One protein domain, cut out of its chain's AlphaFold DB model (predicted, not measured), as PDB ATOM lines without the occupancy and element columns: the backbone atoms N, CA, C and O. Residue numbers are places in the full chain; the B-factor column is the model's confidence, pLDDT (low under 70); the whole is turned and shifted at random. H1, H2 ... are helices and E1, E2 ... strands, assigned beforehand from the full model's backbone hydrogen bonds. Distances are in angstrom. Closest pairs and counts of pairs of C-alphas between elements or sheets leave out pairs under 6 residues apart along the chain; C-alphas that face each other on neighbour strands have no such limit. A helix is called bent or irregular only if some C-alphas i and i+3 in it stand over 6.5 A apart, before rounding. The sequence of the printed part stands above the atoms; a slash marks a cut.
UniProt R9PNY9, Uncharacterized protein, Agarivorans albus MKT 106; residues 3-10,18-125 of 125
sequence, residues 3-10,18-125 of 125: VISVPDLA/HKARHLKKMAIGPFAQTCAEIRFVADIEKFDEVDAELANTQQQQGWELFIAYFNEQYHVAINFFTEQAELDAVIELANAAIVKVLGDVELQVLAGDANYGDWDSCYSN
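Overview. This is residues 3 to 10 and 18 to 125 of the 125 residues of an uncharacterized protein of Agarivorans albus MKT 106 (UniProt R9PNY9). A twisted sheet of five strands makes a wall, and two long helices, H2 and H3, pack side by side over one face of it, giving two layers, helices on one face of a sheet. The short helix H1 sits off the sheet, beyond the end where E2 begins, and the short helix H4 only grazes the sheet near E5. The printed part has 116 residues, with four named helices and five named strands in the order E1 H1 E2 H2 E3 E4 H3 E5 H4. The sheet is mixed, in the order E1 E5 E2 E4 E3, and the class is mixed, helices and strands. The whole is compact, with a radius of gyration of the C-alphas of 14.7 A and spans of 48 by 35 by 20 A.

Along the chain. Find C-alpha 3 at (4.270, -7.685, 22.068), where strand E1, residues 3 to 5, begins. After the cut comes helix H1, residues 20 to 25. Strand E2, residues 33 to 40, runs 22.9 A. Helix H2 starts at C-alpha 44 at (-10.013, -18.224, 37.211) and runs 25.4 A to residue 61; it is irregular, with C-alphas 45 and 48 7.8 A apart, and has a kink of 25 degrees near residue 51. Strands E3, residues 64 to 70, and E4, residues 73 to 81, run 19.8 A and 26.4 A. Helix H3, residues 87 to 102, runs 22.3 A, and strand E5, residues 108 to 113, runs 17.1 A. Helix H4, residues 119 to 123, ends at C-alpha 123 at (-3.383, -18.683, 16.398).

Arrangement. Look first at E2 and E4, antiparallel, with N 38 and O 76 2.7 A apart, within hydrogen-bond range. E3 and E4 form a hairpin, with N 77 and O 66 at 2.8 A. E5 is antiparallel to E2, with N 37 and O 110 at 2.8 A, and edge strand E1 is parallel to E5, with N 4 and O 109 at 2.8 A. E2, H2, E3 and E4, H3, E5 are split strand-helix-strand units, two same-way strands with another between them, each with a right-handed crossover. H2 and H3 touch on the same face, closest at C-alphas 53 and 97, 5.8 A, at a steep tilt of 39 degrees, opposite ways. Every O i to N i+4 pair is within hydrogen-bond range in H1 and H4, against 12 of 14 in H2 and 11 of 12 in H3.

Size, cuts and confidence. The C-alphas of His 18 and Glu 45, the two farthest apart, are 48.4 A apart. Residues 11 to 17 are not printed, and C-alphas 10 and 18 stand 18.0 A apart across this cut. Of the links printed whole, none is long. Mean pLDDT of the printed part is 94.7; residues 124 to 125 are under 70.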
ATOM      1  N   VAL A   3       5.189  -8.149  23.117       92.44
ATOM      2  CA  VAL A   3       4.270  -7.685  22.068       92.44
ATOM      3  C   VAL A   3       4.666  -8.325  20.742       92.44
ATOM      4  O   VAL A   3       5.816  -8.235  20.314       92.44
ATOM      5  N   ILE A   4       3.710  -8.986  20.105       94.19
ATOM      6  CA  ILE A   4       3.845  -9.686  18.834       94.19
ATOM      7  C   ILE A   4       2.938  -8.970  17.837       94.19
ATOM      8  O   ILE A   4       1.732  -8.849  18.053       94.19
ATOM      9  N   SER A   5       3.520  -8.487  16.742       94.94
ATOM     10  CA  SER A   5       2.749  -7.852  15.674       94.94
ATOM     11  C   SER A   5       1.953  -8.907  14.915       94.94
ATOM     12  O   SER A   5       2.530  -9.867  14.401       94.94
ATOM     13  N   VAL A   6       0.649  -8.692  14.795       95.62
ATOM     14  CA  VAL A   6      -0.198  -9.439  13.866       95.62
ATOM     15  C   VAL A   6       0.129  -8.967  12.447       95.62
ATOM     16  O   VAL A   6       0.229  -7.755  12.230       95.62
ATOM     17  N   PRO A   7       0.347  -9.878  11.486       94.38
ATOM     18  CA  PRO A   7       0.585  -9.496  10.101       94.38
ATOM     19  C   PRO A   7      -0.627  -8.789   9.497       94.38
ATOM     20  O   PRO A   7      -1.764  -9.186   9.731       94.38
ATOM     21  N   ASP A   8      -0.391  -7.784   8.661       93.00
ATOM     22  CA  ASP A   8      -1.466  -7.095   7.952       93.00
ATOM     23  C   ASP A   8      -1.819  -7.797   6.633       93.00
ATOM     24  O   ASP A   8      -0.955  -8.119   5.809       93.00
ATOM     25  N   LEU A   9      -3.116  -7.949   6.380       93.44
ATOM     26  CA  LEU A   9      -3.680  -8.256   5.071       93.44
ATOM     27  C   LEU A   9      -3.825  -6.982   4.225       93.44
ATOM     28  O   LEU A   9      -3.692  -5.844   4.679       93.44
ATOM     29  N   ALA A  10      -4.140  -7.166   2.941       92.94
ATOM     30  CA  ALA A  10      -4.332  -6.054   2.018       92.94
ATOM     31  C   ALA A  10      -5.532  -5.170   2.421       92.94
ATOM     32  O   ALA A  10      -6.695  -5.550   2.274       92.94
ATOM     33  N   HIS A  18     -14.641   8.843  -1.342       96.88
ATOM     34  CA  HIS A  18     -15.143   8.202  -0.133       96.88
ATOM     35  C   HIS A  18     -15.804   9.238   0.783       96.88
ATOM     36  O   HIS A  18     -15.266  10.302   1.063       96.88
ATOM     37  N   LYS A  19     -17.001   8.900   1.265       96.75
ATOM     38  CA  LYS A  19     -17.735   9.656   2.283       96.75
ATOM     39  C   LYS A  19     -17.531   8.965   3.628       96.75
ATOM     40  O   LYS A  19     -17.233   7.772   3.642       96.75
ATOM     41  N   ALA A  20     -17.796   9.650   4.740       95.75
ATOM     42  CA  ALA A  20     -17.619   9.098   6.091       95.75
ATOM     43  C   ALA A  20     -18.241   7.699   6.273       95.75
ATOM     44  O   ALA A  20     -17.589   6.791   6.769       95.75
ATOM     45  N   ARG A  21     -19.460   7.471   5.765       96.12
ATOM     46  CA  ARG A  21     -20.109   6.145   5.805       96.12
ATOM     47  C   ARG A  21     -19.344   5.040   5.057       96.12
ATOM     48  O   ARG A  21     -19.449   3.882   5.434       96.12
ATOM     49  N   HIS A  22     -18.623   5.380   3.983       97.19
ATOM     50  CA  HIS A  22     -17.808   4.424   3.233       97.19
ATOM     51  C   HIS A  22     -16.573   4.072   4.062       97.19
ATOM     52  O   HIS A  22     -16.284   2.896   4.235       97.19
ATOM     53  N   LEU A  23     -15.909   5.088   4.625       96.19
ATOM     54  CA  LEU A  23     -14.746   4.913   5.496       96.19
ATOM     55  C   LEU A  23     -15.091   4.072   6.728       96.19
ATOM     56  O   LEU A  23     -14.376   3.126   7.020       96.19
ATOM     57  N   LYS A  24     -16.236   4.345   7.367       94.94
ATOM     58  CA  LYS A  24     -16.746   3.564   8.499       94.94
ATOM     59  C   LYS A  24     -17.049   2.116   8.120       94.94
ATOM     60  O   LYS A  24     -16.644   1.210   8.828       94.94
ATOM     61  N   LYS A  25     -17.742   1.879   6.997       94.94
ATOM     62  CA  LYS A  25     -18.054   0.513   6.539       94.94
ATOM     63  C   LYS A  25     -16.794  -0.300   6.221       94.94
ATOM     64  O   LYS A  25     -16.813  -1.512   6.372       94.94
ATOM     65  N   MET A  26     -15.748   0.362   5.738       95.44
ATOM     66  CA  MET A  26     -14.461  -0.261   5.432       95.44
ATOM     67  C   MET A  26     -13.474  -0.201   6.605       95.44
ATOM     68  O   MET A  26     -12.365  -0.662   6.431       95.44
ATOM     69  N   ALA A  27     -13.821   0.392   7.751       96.25
ATOM     70  CA  ALA A  27     -12.897   0.603   8.869       96.25
ATOM     71  C   ALA A  27     -11.516   1.166   8.447       96.25
ATOM     72  O   ALA A  27     -10.460   0.620   8.750       96.25
ATOM     73  N   ILE A  28     -11.516   2.265   7.682       95.31
ATOM     74  CA  ILE A  28     -10.288   2.942   7.228       95.31
ATOM     75  C   ILE A  28     -10.291   4.433   7.576       95.31
ATOM     76  O   ILE A  28     -11.345   5.039   7.794       95.31
ATOM     77  N   GLY A  29      -9.106   5.051   7.555       93.38
ATOM     78  CA  GLY A  29      -8.928   6.453   7.940       93.38
ATOM     79  C   GLY A  29      -9.290   6.653   9.419       93.38
ATOM     80  O   GLY A  29      -8.882   5.821  10.223       93.38
ATOM     81  N   PRO A  30     -10.130   7.644   9.771       94.00
ATOM     82  CA  PRO A  30     -10.518   7.903  11.165       94.00
ATOM     83  C   PRO A  30     -11.315   6.777  11.842       94.00
ATOM     84  O   PRO A  30     -11.572   6.830  13.038       94.00
ATOM     85  N   PHE A  31     -11.775   5.788  11.069       95.31
ATOM     86  CA  PHE A  31     -12.491   4.614  11.575       95.31
ATOM     87  C   PHE A  31     -11.629   3.349  11.553       95.31
ATOM     88  O   PHE A  31     -12.170   2.266  11.750       95.31
ATOM     89  N   ALA A  32     -10.330   3.465  11.253       95.69
ATOM     90  CA  ALA A  32      -9.402   2.357  11.425       95.69
ATOM     91  C   ALA A  32      -9.328   1.989  12.908       95.69
ATOM     92  O   ALA A  32      -9.293   2.877  13.765       95.69
ATOM     93  N   GLN A  33      -9.335   0.692  13.193       96.81
ATOM     94  CA  GLN A  33      -9.281   0.170  14.548       96.81
ATOM     95  C   GLN A  33      -8.021  -0.665  14.733       96.81
ATOM     96  O   GLN A  33      -7.629  -1.442  13.863       96.81
ATOM     97  N   THR A  34      -7.411  -0.502  15.896       97.50
ATOM     98  CA  THR A  34      -6.319  -1.345  16.374       97.50
ATOM     99  C   THR A  34      -6.893  -2.274  17.432       97.50
ATOM    100  O   THR A  34      -7.722  -1.847  18.239       97.50
ATOM    101  N   CYS A  35      -6.456  -3.529  17.420       97.88
ATOM    102  CA  CYS A  35      -6.758  -4.502  18.457       97.88
ATOM    103  C   CYS A  35      -5.475  -4.847  19.210       97.88
ATOM    104  O   CYS A  35      -4.438  -5.093  18.588       97.88
ATOM    105  N   ALA A  36      -5.564  -4.887  20.536       97.75
ATOM    106  CA  ALA A  36      -4.585  -5.522  21.403       97.75
ATOM    107  C   ALA A  36      -5.253  -6.712  22.099       97.75
ATOM    108  O   ALA A  36      -6.161  -6.531  22.910       97.75
ATOM    109  N   GLU A  37      -4.807  -7.925  21.784       97.12
ATOM    110  CA  GLU A  37      -5.222  -9.145  22.464       97.12
ATOM    111  C   GLU A  37      -4.156  -9.566  23.472       97.12
ATOM    112  O   GLU A  37      -3.041  -9.940  23.112       97.12
ATOM    113  N   ILE A  38      -4.512  -9.510  24.747       97.25
ATOM    114  CA  ILE A  38      -3.668  -9.839  25.883       97.25
ATOM    115  C   ILE A  38      -4.056 -11.230  26.386       97.25
ATOM    116  O   ILE A  38      -5.217 -11.497  26.705       97.25
ATOM    117  N   ARG A  39      -3.062 -12.110  26.481       96.06
ATOM    118  CA  ARG A  39      -3.191 -13.489  26.948       96.06
ATOM    119  C   ARG A  39      -2.291 -13.724  28.141       96.06
ATOM    120  O   ARG A  39      -1.128 -13.317  28.132       96.06
ATOM    121  N   PHE A  40      -2.831 -14.391  29.152       96.38
ATOM    122  CA  PHE A  40      -2.084 -14.736  30.355       96.38
ATOM    123  C   PHE A  40      -2.754 -15.869  31.129       96.38
ATOM    124  O   PHE A  40      -3.978 -16.008  31.140       96.38
ATOM    125  N   VAL A  41      -1.935 -16.673  31.800       96.00
ATOM    126  CA  VAL A  41      -2.395 -17.737  32.696       96.00
ATOM    127  C   VAL A  41      -2.504 -17.167  34.103       96.00
ATOM    128  O   VAL A  41      -1.544 -16.604  34.627       96.00
ATOM    129  N   ALA A  42      -3.674 -17.318  34.715       95.19
ATOM    130  CA  ALA A  42      -3.927 -16.944  36.098       95.19
ATOM    131  C   ALA A  42      -5.121 -17.728  36.657       95.19
ATOM    132  O   ALA A  42      -5.814 -18.445  35.929       95.19
ATOM    133  N   ASP A  43      -5.343 -17.581  37.961       90.12
ATOM    134  CA  ASP A  43      -6.454 -18.195  38.680       90.12
ATOM    135  C   ASP A  43      -7.810 -17.648  38.210       90.12
ATOM    136  O   ASP A  43      -8.080 -16.453  38.337       90.12
ATOM    137  N   ILE A  44      -8.664 -18.539  37.696       94.94
ATOM    138  CA  ILE A  44     -10.013 -18.224  37.211       94.94
ATOM    139  C   ILE A  44     -10.937 -17.709  38.323       94.94
ATOM    140  O   ILE A  44     -11.890 -16.992  38.024       94.94
ATOM    141  N   GLU A  45     -10.676 -18.024  39.598       96.38
ATOM    142  CA  GLU A  45     -11.542 -17.603  40.712       96.38
ATOM    143  C   GLU A  45     -11.679 -16.075  40.810       96.38
ATOM    144  O   GLU A  45     -12.673 -15.571  41.329       96.38
ATOM    145  N   LYS A  46     -10.720 -15.332  40.244       95.75
ATOM    146  CA  LYS A  46     -10.719 -13.866  40.195       95.75
ATOM    147  C   LYS A  46     -11.291 -13.276  38.904       95.75
ATOM    148  O   LYS A  46     -11.163 -12.074  38.683       95.75
ATOM    149  N   PHE A  47     -11.904 -14.084  38.034       96.94
ATOM    150  CA  PHE A  47     -12.410 -13.629  36.735       96.94
ATOM    151  C   PHE A  47     -13.329 -12.408  36.844       96.94
ATOM    152  O   PHE A  47     -13.058 -11.403  36.194       96.94
ATOM    153  N   ASP A  48     -14.346 -12.464  37.705       97.81
ATOM    154  CA  ASP A  48     -15.317 -11.371  37.855       97.81
ATOM    155  C   ASP A  48     -14.659 -10.073  38.364       97.81
ATOM    156  O   ASP A  48     -15.056  -8.974  37.978       97.81
ATOM    157  N   GLU A  49     -13.624 -10.176  39.205       97.50
ATOM    158  CA  GLU A  49     -12.867  -9.014  39.692       97.50
ATOM    159  C   GLU A  49     -12.006  -8.391  38.584       97.50
ATOM    160  O   GLU A  49     -11.940  -7.165  38.462       97.50
ATOM    161  N   VAL A  50     -11.367  -9.228  37.758       97.44
ATOM    162  CA  VAL A  50     -10.574  -8.785  36.601       97.44
ATOM    163  C   VAL A  50     -11.468  -8.120  35.555       97.44
ATOM    164  O   VAL A  50     -11.132  -7.035  35.078       97.44
ATOM    165  N   ASP A  51     -12.610  -8.734  35.228       97.69
ATOM    166  CA  ASP A  51     -13.602  -8.170  34.306       97.69
ATOM    167  C   ASP A  51     -14.101  -6.810  34.808       97.69
ATOM    168  O   ASP A  51     -14.050  -5.821  34.080       97.69
ATOM    169  N   ALA A  52     -14.468  -6.707  36.090       97.69
ATOM    170  CA  ALA A  52     -14.917  -5.446  36.675       97.69
ATOM    171  C   ALA A  52     -13.851  -4.332  36.601       97.69
ATOM    172  O   ALA A  52     -14.175  -3.187  36.271       97.69
ATOM    173  N   GLU A  53     -12.581  -4.633  36.890       97.38
ATOM    174  CA  GLU A  53     -11.503  -3.637  36.829       97.38
ATOM    175  C   GLU A  53     -11.195  -3.199  35.385       97.38
ATOM    176  O   GLU A  53     -11.016  -2.002  35.112       97.38
ATOM    177  N   LEU A  54     -11.190  -4.138  34.436       96.94
ATOM    178  CA  LEU A  54     -11.015  -3.829  33.017       96.94
ATOM    179  C   LEU A  54     -12.208  -3.042  32.461       96.94
ATOM    180  O   LEU A  54     -12.000  -2.063  31.743       96.94
ATOM    181  N   ALA A  55     -13.440  -3.386  32.840       96.19
ATOM    182  CA  ALA A  55     -14.644  -2.655  32.456       96.19
ATOM    183  C   ALA A  55     -14.637  -1.212  32.993       96.19
ATOM    184  O   ALA A  55     -15.024  -0.278  32.286       96.19
ATOM    185  N   ASN A  56     -14.138  -0.990  34.213       95.75
ATOM    186  CA  ASN A  56     -13.949   0.361  34.751       95.75
ATOM    187  C   ASN A  56     -12.941   1.166  33.916       95.75
ATOM    188  O   ASN A  56     -13.184   2.335  33.608       95.75
ATOM    189  N   THR A  57     -11.836   0.534  33.512       94.06
ATOM    190  CA  THR A  57     -10.834   1.153  32.630       94.06
ATOM    191  C   THR A  57     -11.439   1.472  31.261       94.06
ATOM    192  O   THR A  57     -11.306   2.591  30.764       94.06
ATOM    193  N   GLN A  58     -12.197   0.535  30.687       92.88
ATOM    194  CA  GLN A  58     -12.906   0.701  29.421       92.88
ATOM    195  C   GLN A  58     -13.838   1.923  29.444       92.88
ATOM    196  O   GLN A  58     -13.808   2.732  28.515       92.88
ATOM    197  N   GLN A  59     -14.643   2.093  30.500       91.94
ATOM    198  CA  GLN A  59     -15.573   3.223  30.622       91.94
ATOM    199  C   GLN A  59     -14.864   4.583  30.636       91.94
ATOM    200  O   GLN A  59     -15.401   5.557  30.111       91.94
ATOM    201  N   GLN A  60     -13.664   4.659  31.217       91.38
ATOM    202  CA  GLN A  60     -12.887   5.899  31.285       91.38
ATOM    203  C   GLN A  60     -12.245   6.258  29.942       91.38
ATOM    204  O   GLN A  60     -12.141   7.438  29.612       91.38
ATOM    205  N   GLN A  61     -11.817   5.252  29.179       93.06
ATOM    206  CA  GLN A  61     -11.058   5.452  27.942       93.06
ATOM    207  C   GLN A  61     -11.931   5.432  26.677       93.06
ATOM    208  O   GLN A  61     -11.532   5.960  25.638       93.06
ATOM    209  N   GLY A  62     -13.133   4.853  26.755       91.19
ATOM    210  CA  GLY A  62     -14.057   4.729  25.626       91.19
ATOM    211  C   GLY A  62     -13.631   3.675  24.602       91.19
ATOM    212  O   GLY A  62     -13.856   3.867  23.410       91.19
ATOM    213  N   TRP A  63     -12.975   2.602  25.048       94.00
ATOM    214  CA  TRP A  63     -12.609   1.460  24.204       94.00
ATOM    215  C   TRP A  63     -13.737   0.428  24.128       94.00
ATOM    216  O   TRP A  63     -14.696   0.451  24.908       94.00
ATOM    217  N   GLU A  64     -13.602  -0.514  23.203       95.44
ATOM    218  CA  GLU A  64     -14.370  -1.753  23.210       95.44
ATOM    219  C   GLU A  64     -13.530  -2.846  23.879       95.44
ATOM    220  O   GLU A  64     -12.362  -3.031  23.541       95.44
ATOM    221  N   LEU A  65     -14.127  -3.552  24.837       97.00
ATOM    222  CA  LEU A  65     -13.487  -4.608  25.613       97.00
ATOM    223  C   LEU A  65     -14.234  -5.922  25.399       97.00
ATOM    224  O   LEU A  65     -15.465  -5.967  25.438       97.00
ATOM    225  N   PHE A  66     -13.471  -6.991  25.239       97.00
ATOM    226  CA  PHE A  66     -13.937  -8.360  25.360       97.00
ATOM    227  C   PHE A  66     -12.987  -9.119  26.284       97.00
ATOM    228  O   PHE A  66     -11.772  -9.035  26.126       97.00
ATOM    229  N   ILE A  67     -13.538  -9.877  27.228       97.38
ATOM    230  CA  ILE A  67     -12.781 -10.774  28.097       97.38
ATOM    231  C   ILE A  67     -13.448 -12.145  28.126       97.38
ATOM    232  O   ILE A  67     -14.671 -12.265  28.197       97.38
ATOM    233  N   ALA A  68     -12.629 -13.187  28.072       97.19
ATOM    234  CA  ALA A  68     -13.071 -14.560  28.225       97.19
ATOM    235  C   ALA A  68     -11.987 -15.411  28.887       97.19
ATOM    236  O   ALA A  68     -10.803 -15.069  28.876       97.19
ATOM    237  N   TYR A  69     -12.407 -16.545  29.439       96.12
ATOM    238  CA  TYR A  69     -11.512 -17.560  29.974       96.12
ATOM    239  C   TYR A  69     -11.765 -18.886  29.264       96.12
ATOM    240  O   TYR A  69     -12.862 -19.442  29.331       96.12
ATOM    241  N   PHE A  70     -10.753 -19.388  28.564       94.31
ATOM    242  CA  PHE A  70     -10.784 -20.689  27.901       94.31
ATOM    243  C   PHE A  70      -9.357 -21.165  27.626       94.31
ATOM    244  O   PHE A  70      -8.433 -20.361  27.541       94.31
ATOM    245  N   ASN A  71      -9.177 -22.480  27.470       92.62
ATOM    246  CA  ASN A  71      -7.856 -23.113  27.355       92.62
ATOM    247  C   ASN A  71      -6.925 -22.765  28.533       92.62
ATOM    248  O   ASN A  71      -5.746 -22.508  28.326       92.62
ATOM    249  N   GLU A  72      -7.474 -22.730  29.756       93.19
ATOM    250  CA  GLU A  72      -6.734 -22.467  31.007       93.19
ATOM    251  C   GLU A  72      -6.026 -21.098  31.063       93.19
ATOM    252  O   GLU A  72      -5.083 -20.896  31.827       93.19
ATOM    253  N   GLN A  73      -6.494 -20.130  30.272       95.56
ATOM    254  CA  GLN A  73      -5.937 -18.783  30.242       95.56
ATOM    255  C   GLN A  73      -7.016 -17.719  30.016       95.56
ATOM    256  O   GLN A  73      -8.097 -17.983  29.475       95.56
ATOM    257  N   TYR A  74      -6.684 -16.494  30.405       97.62
ATOM    258  CA  TYR A  74      -7.442 -15.299  30.078       97.62
ATOM    259  C   TYR A  74      -7.141 -14.852  28.650       97.62
ATOM    260  O   TYR A  74      -5.998 -14.907  28.192       97.62
ATOM    261  N   HIS A  75      -8.176 -14.358  27.978       97.38
ATOM    262  CA  HIS A  75      -8.092 -13.693  26.683       97.38
ATOM    263  C   HIS A  75      -8.821 -12.364  26.800       97.38
ATOM    264  O   HIS A  75     -10.033 -12.338  27.010       97.38
ATOM    265  N   VAL A  76      -8.075 -11.270  26.693       97.88
ATOM    266  CA  VAL A  76      -8.591  -9.904  26.784       97.88
ATOM    267  C   VAL A  76      -8.325  -9.216  25.456       97.88
ATOM    268  O   VAL A  76      -7.173  -8.976  25.122       97.88
ATOM    269  N   ALA A  77      -9.364  -8.888  24.698       97.69
ATOM    270  CA  ALA A  77      -9.246  -8.135  23.455       97.69
ATOM    271  C   ALA A  77      -9.748  -6.704  23.657       97.69
ATOM    272  O   ALA A  77     -10.871  -6.487  24.119       97.69
ATOM    273  N   ILE A  78      -8.911  -5.732  23.301       98.12
ATOM    274  CA  ILE A  78      -9.215  -4.305  23.402       98.12
ATOM    275  C   ILE A  78      -9.158  -3.706  22.005       98.12
ATOM    276  O   ILE A  78      -8.087  -3.642  21.402       98.12
ATOM    277  N   ASN A  79     -10.304  -3.237  21.516       97.56
ATOM    278  CA  ASN A  79     -10.405  -2.515  20.254       97.56
ATOM    279  C   ASN A  79     -10.566  -1.019  20.515       97.56
ATOM    280  O   ASN A  79     -11.401  -0.582  21.310       97.56
ATOM    281  N   PHE A  80      -9.790  -0.220  19.796       97.25
ATOM    282  CA  PHE A  80      -9.839   1.235  19.867       97.25
ATOM    283  C   PHE A  80      -9.563   1.826  18.488       97.25
ATOM    284  O   PHE A  80      -8.942   1.185  17.638       97.25
ATOM    285  N   PHE A  81     -10.040   3.045  18.229       96.50
ATOM    286  CA  PHE A  81      -9.687   3.704  16.973       96.50
ATOM    287  C   PHE A  81      -8.189   4.004  16.959       96.50
ATOM    288  O   PHE A  81      -7.660   4.522  17.935       96.50
ATOM    289  N   THR A  82      -7.498   3.726  15.854       95.12
ATOM    290  CA  THR A  82      -6.041   3.921  15.755       95.12
ATOM    291  C   THR A  82      -5.622   5.366  16.053       95.12
ATOM    292  O   THR A  82      -4.552   5.596  16.591       95.12
ATOM    293  N   GLU A  83      -6.473   6.353  15.753       94.69
ATOM    294  CA  GLU A  83      -6.210   7.770  16.054       94.69
ATOM    295  C   GLU A  83      -6.556   8.175  17.506       94.69
ATOM    296  O   GLU A  83      -6.254   9.294  17.915       94.69
ATOM    297  N   GLN A  84      -7.221   7.309  18.282       93.38
ATOM    298  CA  GLN A  84      -7.679   7.602  19.650       93.38
ATOM    299  C   GLN A  84      -6.564   7.462  20.688       93.38
ATOM    300  O   GLN A  84      -6.552   8.217  21.659       93.38
ATOM    301  N   ALA A  85      -5.672   6.486  20.521       93.88
ATOM    302  CA  ALA A  85      -4.631   6.171  21.490       93.88
ATOM    303  C   ALA A  85      -3.442   5.474  20.823       93.88
ATOM    304  O   ALA A  85      -3.591   4.814  19.797       93.88
ATOM    305  N   GLU A  86      -2.275   5.580  21.452       95.44
ATOM    306  CA  GLU A  86      -1.106   4.777  21.100       95.44
ATOM    307  C   GLU A  86      -1.227   3.377  21.715       95.44
ATOM    308  O   GLU A  86      -1.636   3.237  22.870       95.44
ATOM    309  N   LEU A  87      -0.837   2.347  20.960       95.12
ATOM    310  CA  LEU A  87      -0.945   0.942  21.369       95.12
ATOM    311  C   LEU A  87      -0.294   0.671  22.733       95.12
ATOM    312  O   LEU A  87      -0.915   0.051  23.595       95.12
ATOM    313  N   ASP A  88       0.928   1.161  22.942       95.56
ATOM    314  CA  ASP A  88       1.671   0.924  24.182       95.56
ATOM    315  C   ASP A  88       0.930   1.491  25.400       95.56
ATOM    316  O   ASP A  88       0.831   0.823  26.427       95.56
ATOM    317  N   ALA A  89       0.308   2.666  25.268       95.56
ATOM    318  CA  ALA A  89      -0.472   3.267  26.347       95.56
ATOM    319  C   ALA A  89      -1.723   2.436  26.689       95.56
ATOM    320  O   ALA A  89      -2.089   2.312  27.859       95.56
ATOM    321  N   VAL A  90      -2.373   1.843  25.680       96.50
ATOM    322  CA  VAL A  90      -3.521   0.943  25.884       96.50
ATOM    323  C   VAL A  90      -3.090  -0.316  26.637       96.50
ATOM    324  O   VAL A  90      -3.730  -0.697  27.620       96.50
ATOM    325  N   ILE A  91      -1.985  -0.935  26.211       96.00
ATOM    326  CA  ILE A  91      -1.437  -2.142  26.841       96.00
ATOM    327  C   ILE A  91      -1.022  -1.858  28.289       96.00
ATOM    328  O   ILE A  91      -1.336  -2.650  29.177       96.00
ATOM    329  N   GLU A  92      -0.353  -0.734  28.551       96.00
ATOM    330  CA  GLU A  92       0.077  -0.348  29.900       96.00
ATOM    331  C   GLU A  92      -1.106  -0.168  30.857       96.00
ATOM    332  O   GLU A  92      -1.068  -0.664  31.986       96.00
ATOM    333  N   LEU A  93      -2.179   0.489  30.405       96.62
ATOM    334  CA  LEU A  93      -3.393   0.681  31.200       96.62
ATOM    335  C   LEU A  93      -4.103  -0.646  31.492       96.62
ATOM    336  O   LEU A  93      -4.506  -0.891  32.630       96.62
ATOM    337  N   ALA A  94      -4.217  -1.524  30.493       96.31
ATOM    338  CA  ALA A  94      -4.807  -2.845  30.684       96.31
ATOM    339  C   ALA A  94      -3.957  -3.722  31.618       96.31
ATOM    340  O   ALA A  94      -4.493  -4.365  32.519       96.31
ATOM    341  N   ASN A  95      -2.631  -3.695  31.465       96.19
ATOM    342  CA  ASN A  95      -1.707  -4.384  32.362       96.19
ATOM    343  C   ASN A  95      -1.852  -3.885  33.806       96.19
ATOM    344  O   ASN A  95      -1.943  -4.694  34.724       96.19
ATOM    345  N   ALA A  96      -1.940  -2.569  34.019       96.12
ATOM    346  CA  ALA A  96      -2.144  -2.005  35.352       96.12
ATOM    347  C   ALA A  96      -3.460  -2.482  35.995       96.12
ATOM    348  O   ALA A  96      -3.471  -2.819  37.181       96.12
ATOM    349  N   ALA A  97      -4.546  -2.563  35.217       96.38
ATOM    350  CA  ALA A  97      -5.829  -3.100  35.669       96.38
ATOM    351  C   ALA A  97      -5.728  -4.584  36.070       96.38
ATOM    352  O   ALA A  97      -6.182  -4.972  37.146       96.38
ATOM    353  N   ILE A  98      -5.072  -5.405  35.245       96.88
ATOM    354  CA  ILE A  98      -4.878  -6.839  35.504       96.88
ATOM    355  C   ILE A  98      -4.018  -7.056  36.760       96.88
ATOM    356  O   ILE A  98      -4.412  -7.790  37.672       96.88
ATOM    357  N   VAL A  99      -2.871  -6.374  36.848       95.88
ATOM    358  CA  VAL A  99      -1.917  -6.502  37.962       95.88
ATOM    359  C   VAL A  99      -2.527  -6.063  39.290       95.88
ATOM    360  O   VAL A  99      -2.226  -6.641  40.334       95.88
ATOM    361  N   LYS A 100      -3.435  -5.085  39.280       96.12
ATOM    362  CA  LYS A 100      -4.138  -4.646  40.491       96.12
ATOM    363  C   LYS A 100      -4.946  -5.773  41.154       96.12
ATOM    364  O   LYS A 100      -5.056  -5.786  42.378       96.12
ATOM    365  N   VAL A 101      -5.495  -6.701  40.368       96.88
ATOM    366  CA  VAL A 101      -6.337  -7.806  40.864       96.88
ATOM    367  C   VAL A 101      -5.523  -9.082  41.092       96.88
ATOM    368  O   VAL A 101      -5.686  -9.775  42.107       96.88
ATOM    369  N   LEU A 102      -4.633  -9.406  40.153       95.88
ATOM    370  CA  LEU A 102      -3.925 -10.687  40.112       95.88
ATOM    371  C   LEU A 102      -2.487 -10.625  40.642       95.88
ATOM    372  O   LEU A 102      -1.917 -11.669  40.950       95.88
ATOM    373  N   GLY A 103      -1.918  -9.429  40.806       94.12
ATOM    374  CA  GLY A 103      -0.483  -9.245  41.005       94.12
ATOM    375  C   GLY A 103       0.299  -9.400  39.700       94.12
ATOM    376  O   GLY A 103      -0.274  -9.382  38.611       94.12
ATOM    377  N   ASP A 104       1.620  -9.533  39.805       92.69
ATOM    378  CA  ASP A 104       2.484  -9.667  38.630       92.69
ATOM    379  C   ASP A 104       2.180 -10.965  37.866       92.69
ATOM    380  O   ASP A 104       2.355 -12.070  38.383       92.69
ATOM    381  N   VAL A 105       1.755 -10.815  36.610       93.50
ATOM    382  CA  VAL A 105       1.474 -11.910  35.674       93.50
ATOM    383  C   VAL A 105       2.244 -11.704  34.373       93.50
ATOM    384  O   VAL A 105       2.466 -10.578  33.918       93.50
ATOM    385  N   GLU A 106       2.675 -12.798  33.750       93.38
ATOM    386  CA  GLU A 106       3.339 -12.723  32.454       93.38
ATOM    387  C   GLU A 106       2.305 -12.553  31.336       93.38
ATOM    388  O   GLU A 106       1.511 -13.449  31.061       93.38
ATOM    389  N   LEU A 107       2.329 -11.384  30.691       94.31
ATOM    390  CA  LEU A 107       1.443 -11.062  29.576       94.31
ATOM    391  C   LEU A 107       2.107 -11.321  28.220       94.31
ATOM    392  O   LEU A 107       3.196 -10.800  27.933       94.31
ATOM    393  N   GLN A 108       1.392 -12.035  27.356       95.88
ATOM    394  CA  GLN A 108       1.621 -12.060  25.916       95.88
ATOM    395  C   GLN A 108       0.607 -11.136  25.244       95.88
ATOM    396  O   GLN A 108      -0.576 -11.189  25.566       95.88
ATOM    397  N   VAL A 109       1.055 -10.304  24.305       96.88
ATOM    398  CA  VAL A 109       0.180  -9.392  23.565       96.88
ATOM    399  C   VAL A 109       0.319  -9.644  22.074       96.88
ATOM    400  O   VAL A 109       1.421  -9.557  21.539       96.88
ATOM    401  N   LEU A 110      -0.790  -9.930  21.400       96.88
ATOM    402  CA  LEU A 110      -0.911  -9.897  19.945       96.88
ATOM    403  C   LEU A 110      -1.548  -8.556  19.570       96.88
ATOM    404  O   LEU A 110      -2.614  -8.226  20.085       96.88
ATOM    405  N   ALA A 111      -0.916  -7.766  18.707       97.25
ATOM    406  CA  ALA A 111      -1.436  -6.449  18.344       97.25
ATOM    407  C   ALA A 111      -1.377  -6.182  16.840       97.25
ATOM    408  O   ALA A 111      -0.377  -6.487  16.192       97.25
ATOM    409  N   GLY A 112      -2.432  -5.582  16.288       96.62
ATOM    410  CA  GLY A 112      -2.501  -5.232  14.868       96.62
ATOM    411  C   GLY A 112      -3.826  -4.594  14.462       96.62
ATOM    412  O   GLY A 112      -4.624  -4.194  15.311       96.62
ATOM    413  N   ASP A 113      -4.063  -4.485  13.154       96.69
ATOM    414  CA  ASP A 113      -5.314  -3.937  12.619       96.69
ATOM    415  C   ASP A 113      -6.488  -4.887  12.944       96.69
ATOM    416  O   ASP A 113      -6.471  -6.079  12.625       96.69
ATOM    417  N   ALA A 114      -7.528  -4.367  13.599       96.31
ATOM    418  CA  ALA A 114      -8.665  -5.171  14.049       96.31
ATOM    419  C   ALA A 114      -9.498  -5.731  12.882       96.31
ATOM    420  O   ALA A 114     -10.197  -6.732  13.027       96.31
ATOM    421  N   ASN A 115      -9.450  -5.079  11.718       95.94
ATOM    422  CA  ASN A 115     -10.269  -5.419  10.557       95.94
ATOM    423  C   ASN A 115      -9.466  -6.093   9.443       95.94
ATOM    424  O   ASN A 115     -10.047  -6.804   8.620       95.94
ATOM    425  N   TYR A 116      -8.159  -5.841   9.401       96.38
ATOM    426  CA  TYR A 116      -7.263  -6.302   8.348       96.38
ATOM    427  C   TYR A 116      -6.073  -7.118   8.864       96.38
ATOM    428  O   TYR A 116      -5.254  -7.519   8.049       96.38
ATOM    429  N   GLY A 117      -5.964  -7.398  10.163       95.56
ATOM    430  CA  GLY A 117      -4.953  -8.314  10.691       95.56
ATOM    431  C   GLY A 117      -5.237  -9.770  10.312       95.56
ATOM    432  O   GLY A 117      -6.383 -10.221  10.333       95.56
ATOM    433  N   ASP A 118      -4.192 -10.525   9.985       94.75
ATOM    434  CA  ASP A 118      -4.235 -11.976   9.797       94.75
ATOM    435  C   ASP A 118      -4.179 -12.692  11.157       94.75
ATOM    436  O   ASP A 118      -3.190 -13.338  11.519       94.75
ATOM    437  N   TRP A 119      -5.241 -12.520  11.948       92.69
ATOM    438  CA  TRP A 119      -5.355 -13.082  13.299       92.69
ATOM    439  C   TRP A 119      -5.299 -14.613  13.296       92.69
ATOM    440  O   TRP A 119      -4.664 -15.209  14.166       92.69
ATOM    441  N   ASP A 120      -5.876 -15.250  12.276       90.38
ATOM    442  CA  ASP A 120      -5.871 -16.707  12.130       90.38
ATOM    443  C   ASP A 120      -4.440 -17.260  12.032       90.38
ATOM    444  O   ASP A 120      -4.118 -18.268  12.674       90.38
ATOM    445  N   SER A 121      -3.546 -16.585  11.297       88.44
ATOM    446  CA  SER A 121      -2.137 -16.996  11.194       88.44
ATOM    447  C   SER A 121      -1.397 -16.970  12.536       88.44
ATOM    448  O   SER A 121      -0.501 -17.784  12.762       88.44
ATOM    449  N   CYS A 122      -1.797 -16.081  13.449       85.81
ATOM    450  CA  CYS A 122      -1.198 -15.946  14.775       85.81
ATOM    451  C   CYS A 122      -1.650 -17.046  15.742       85.81
ATOM    452  O   CYS A 122      -0.911 -17.382  16.663       85.81
ATOM    453  N   TYR A 123      -2.846 -17.610  15.548       80.12
ATOM    454  CA  TYR A 123      -3.383 -18.683  16.398       80.12
ATOM    455  C   TYR A 123      -3.052 -20.088  15.898       80.12
ATOM    456  O   TYR A 123      -3.228 -21.059  16.629       80.12
ATOM    457  N   SER A 124      -2.614 -20.197  14.646       69.25
ATOM    458  CA  SER A 124      -2.316 -21.471  13.984       69.25
ATOM    459  C   SER A 124      -0.910 -22.014  14.287       69.25
ATOM    460  O   SER A 124      -0.555 -23.067  13.756       69.25
ATOM    461  N   ASN A 125      -0.116 -21.301  15.093       49.97
ATOM    462  CA  ASN A 125       1.276 -21.625  15.422       49.97
ATOM    463  C   ASN A 125       1.444 -22.105  16.863       49.97
ATOM    464  O   ASN A 125       0.800 -21.517  17.759       49.97
TER     465      ASN A 125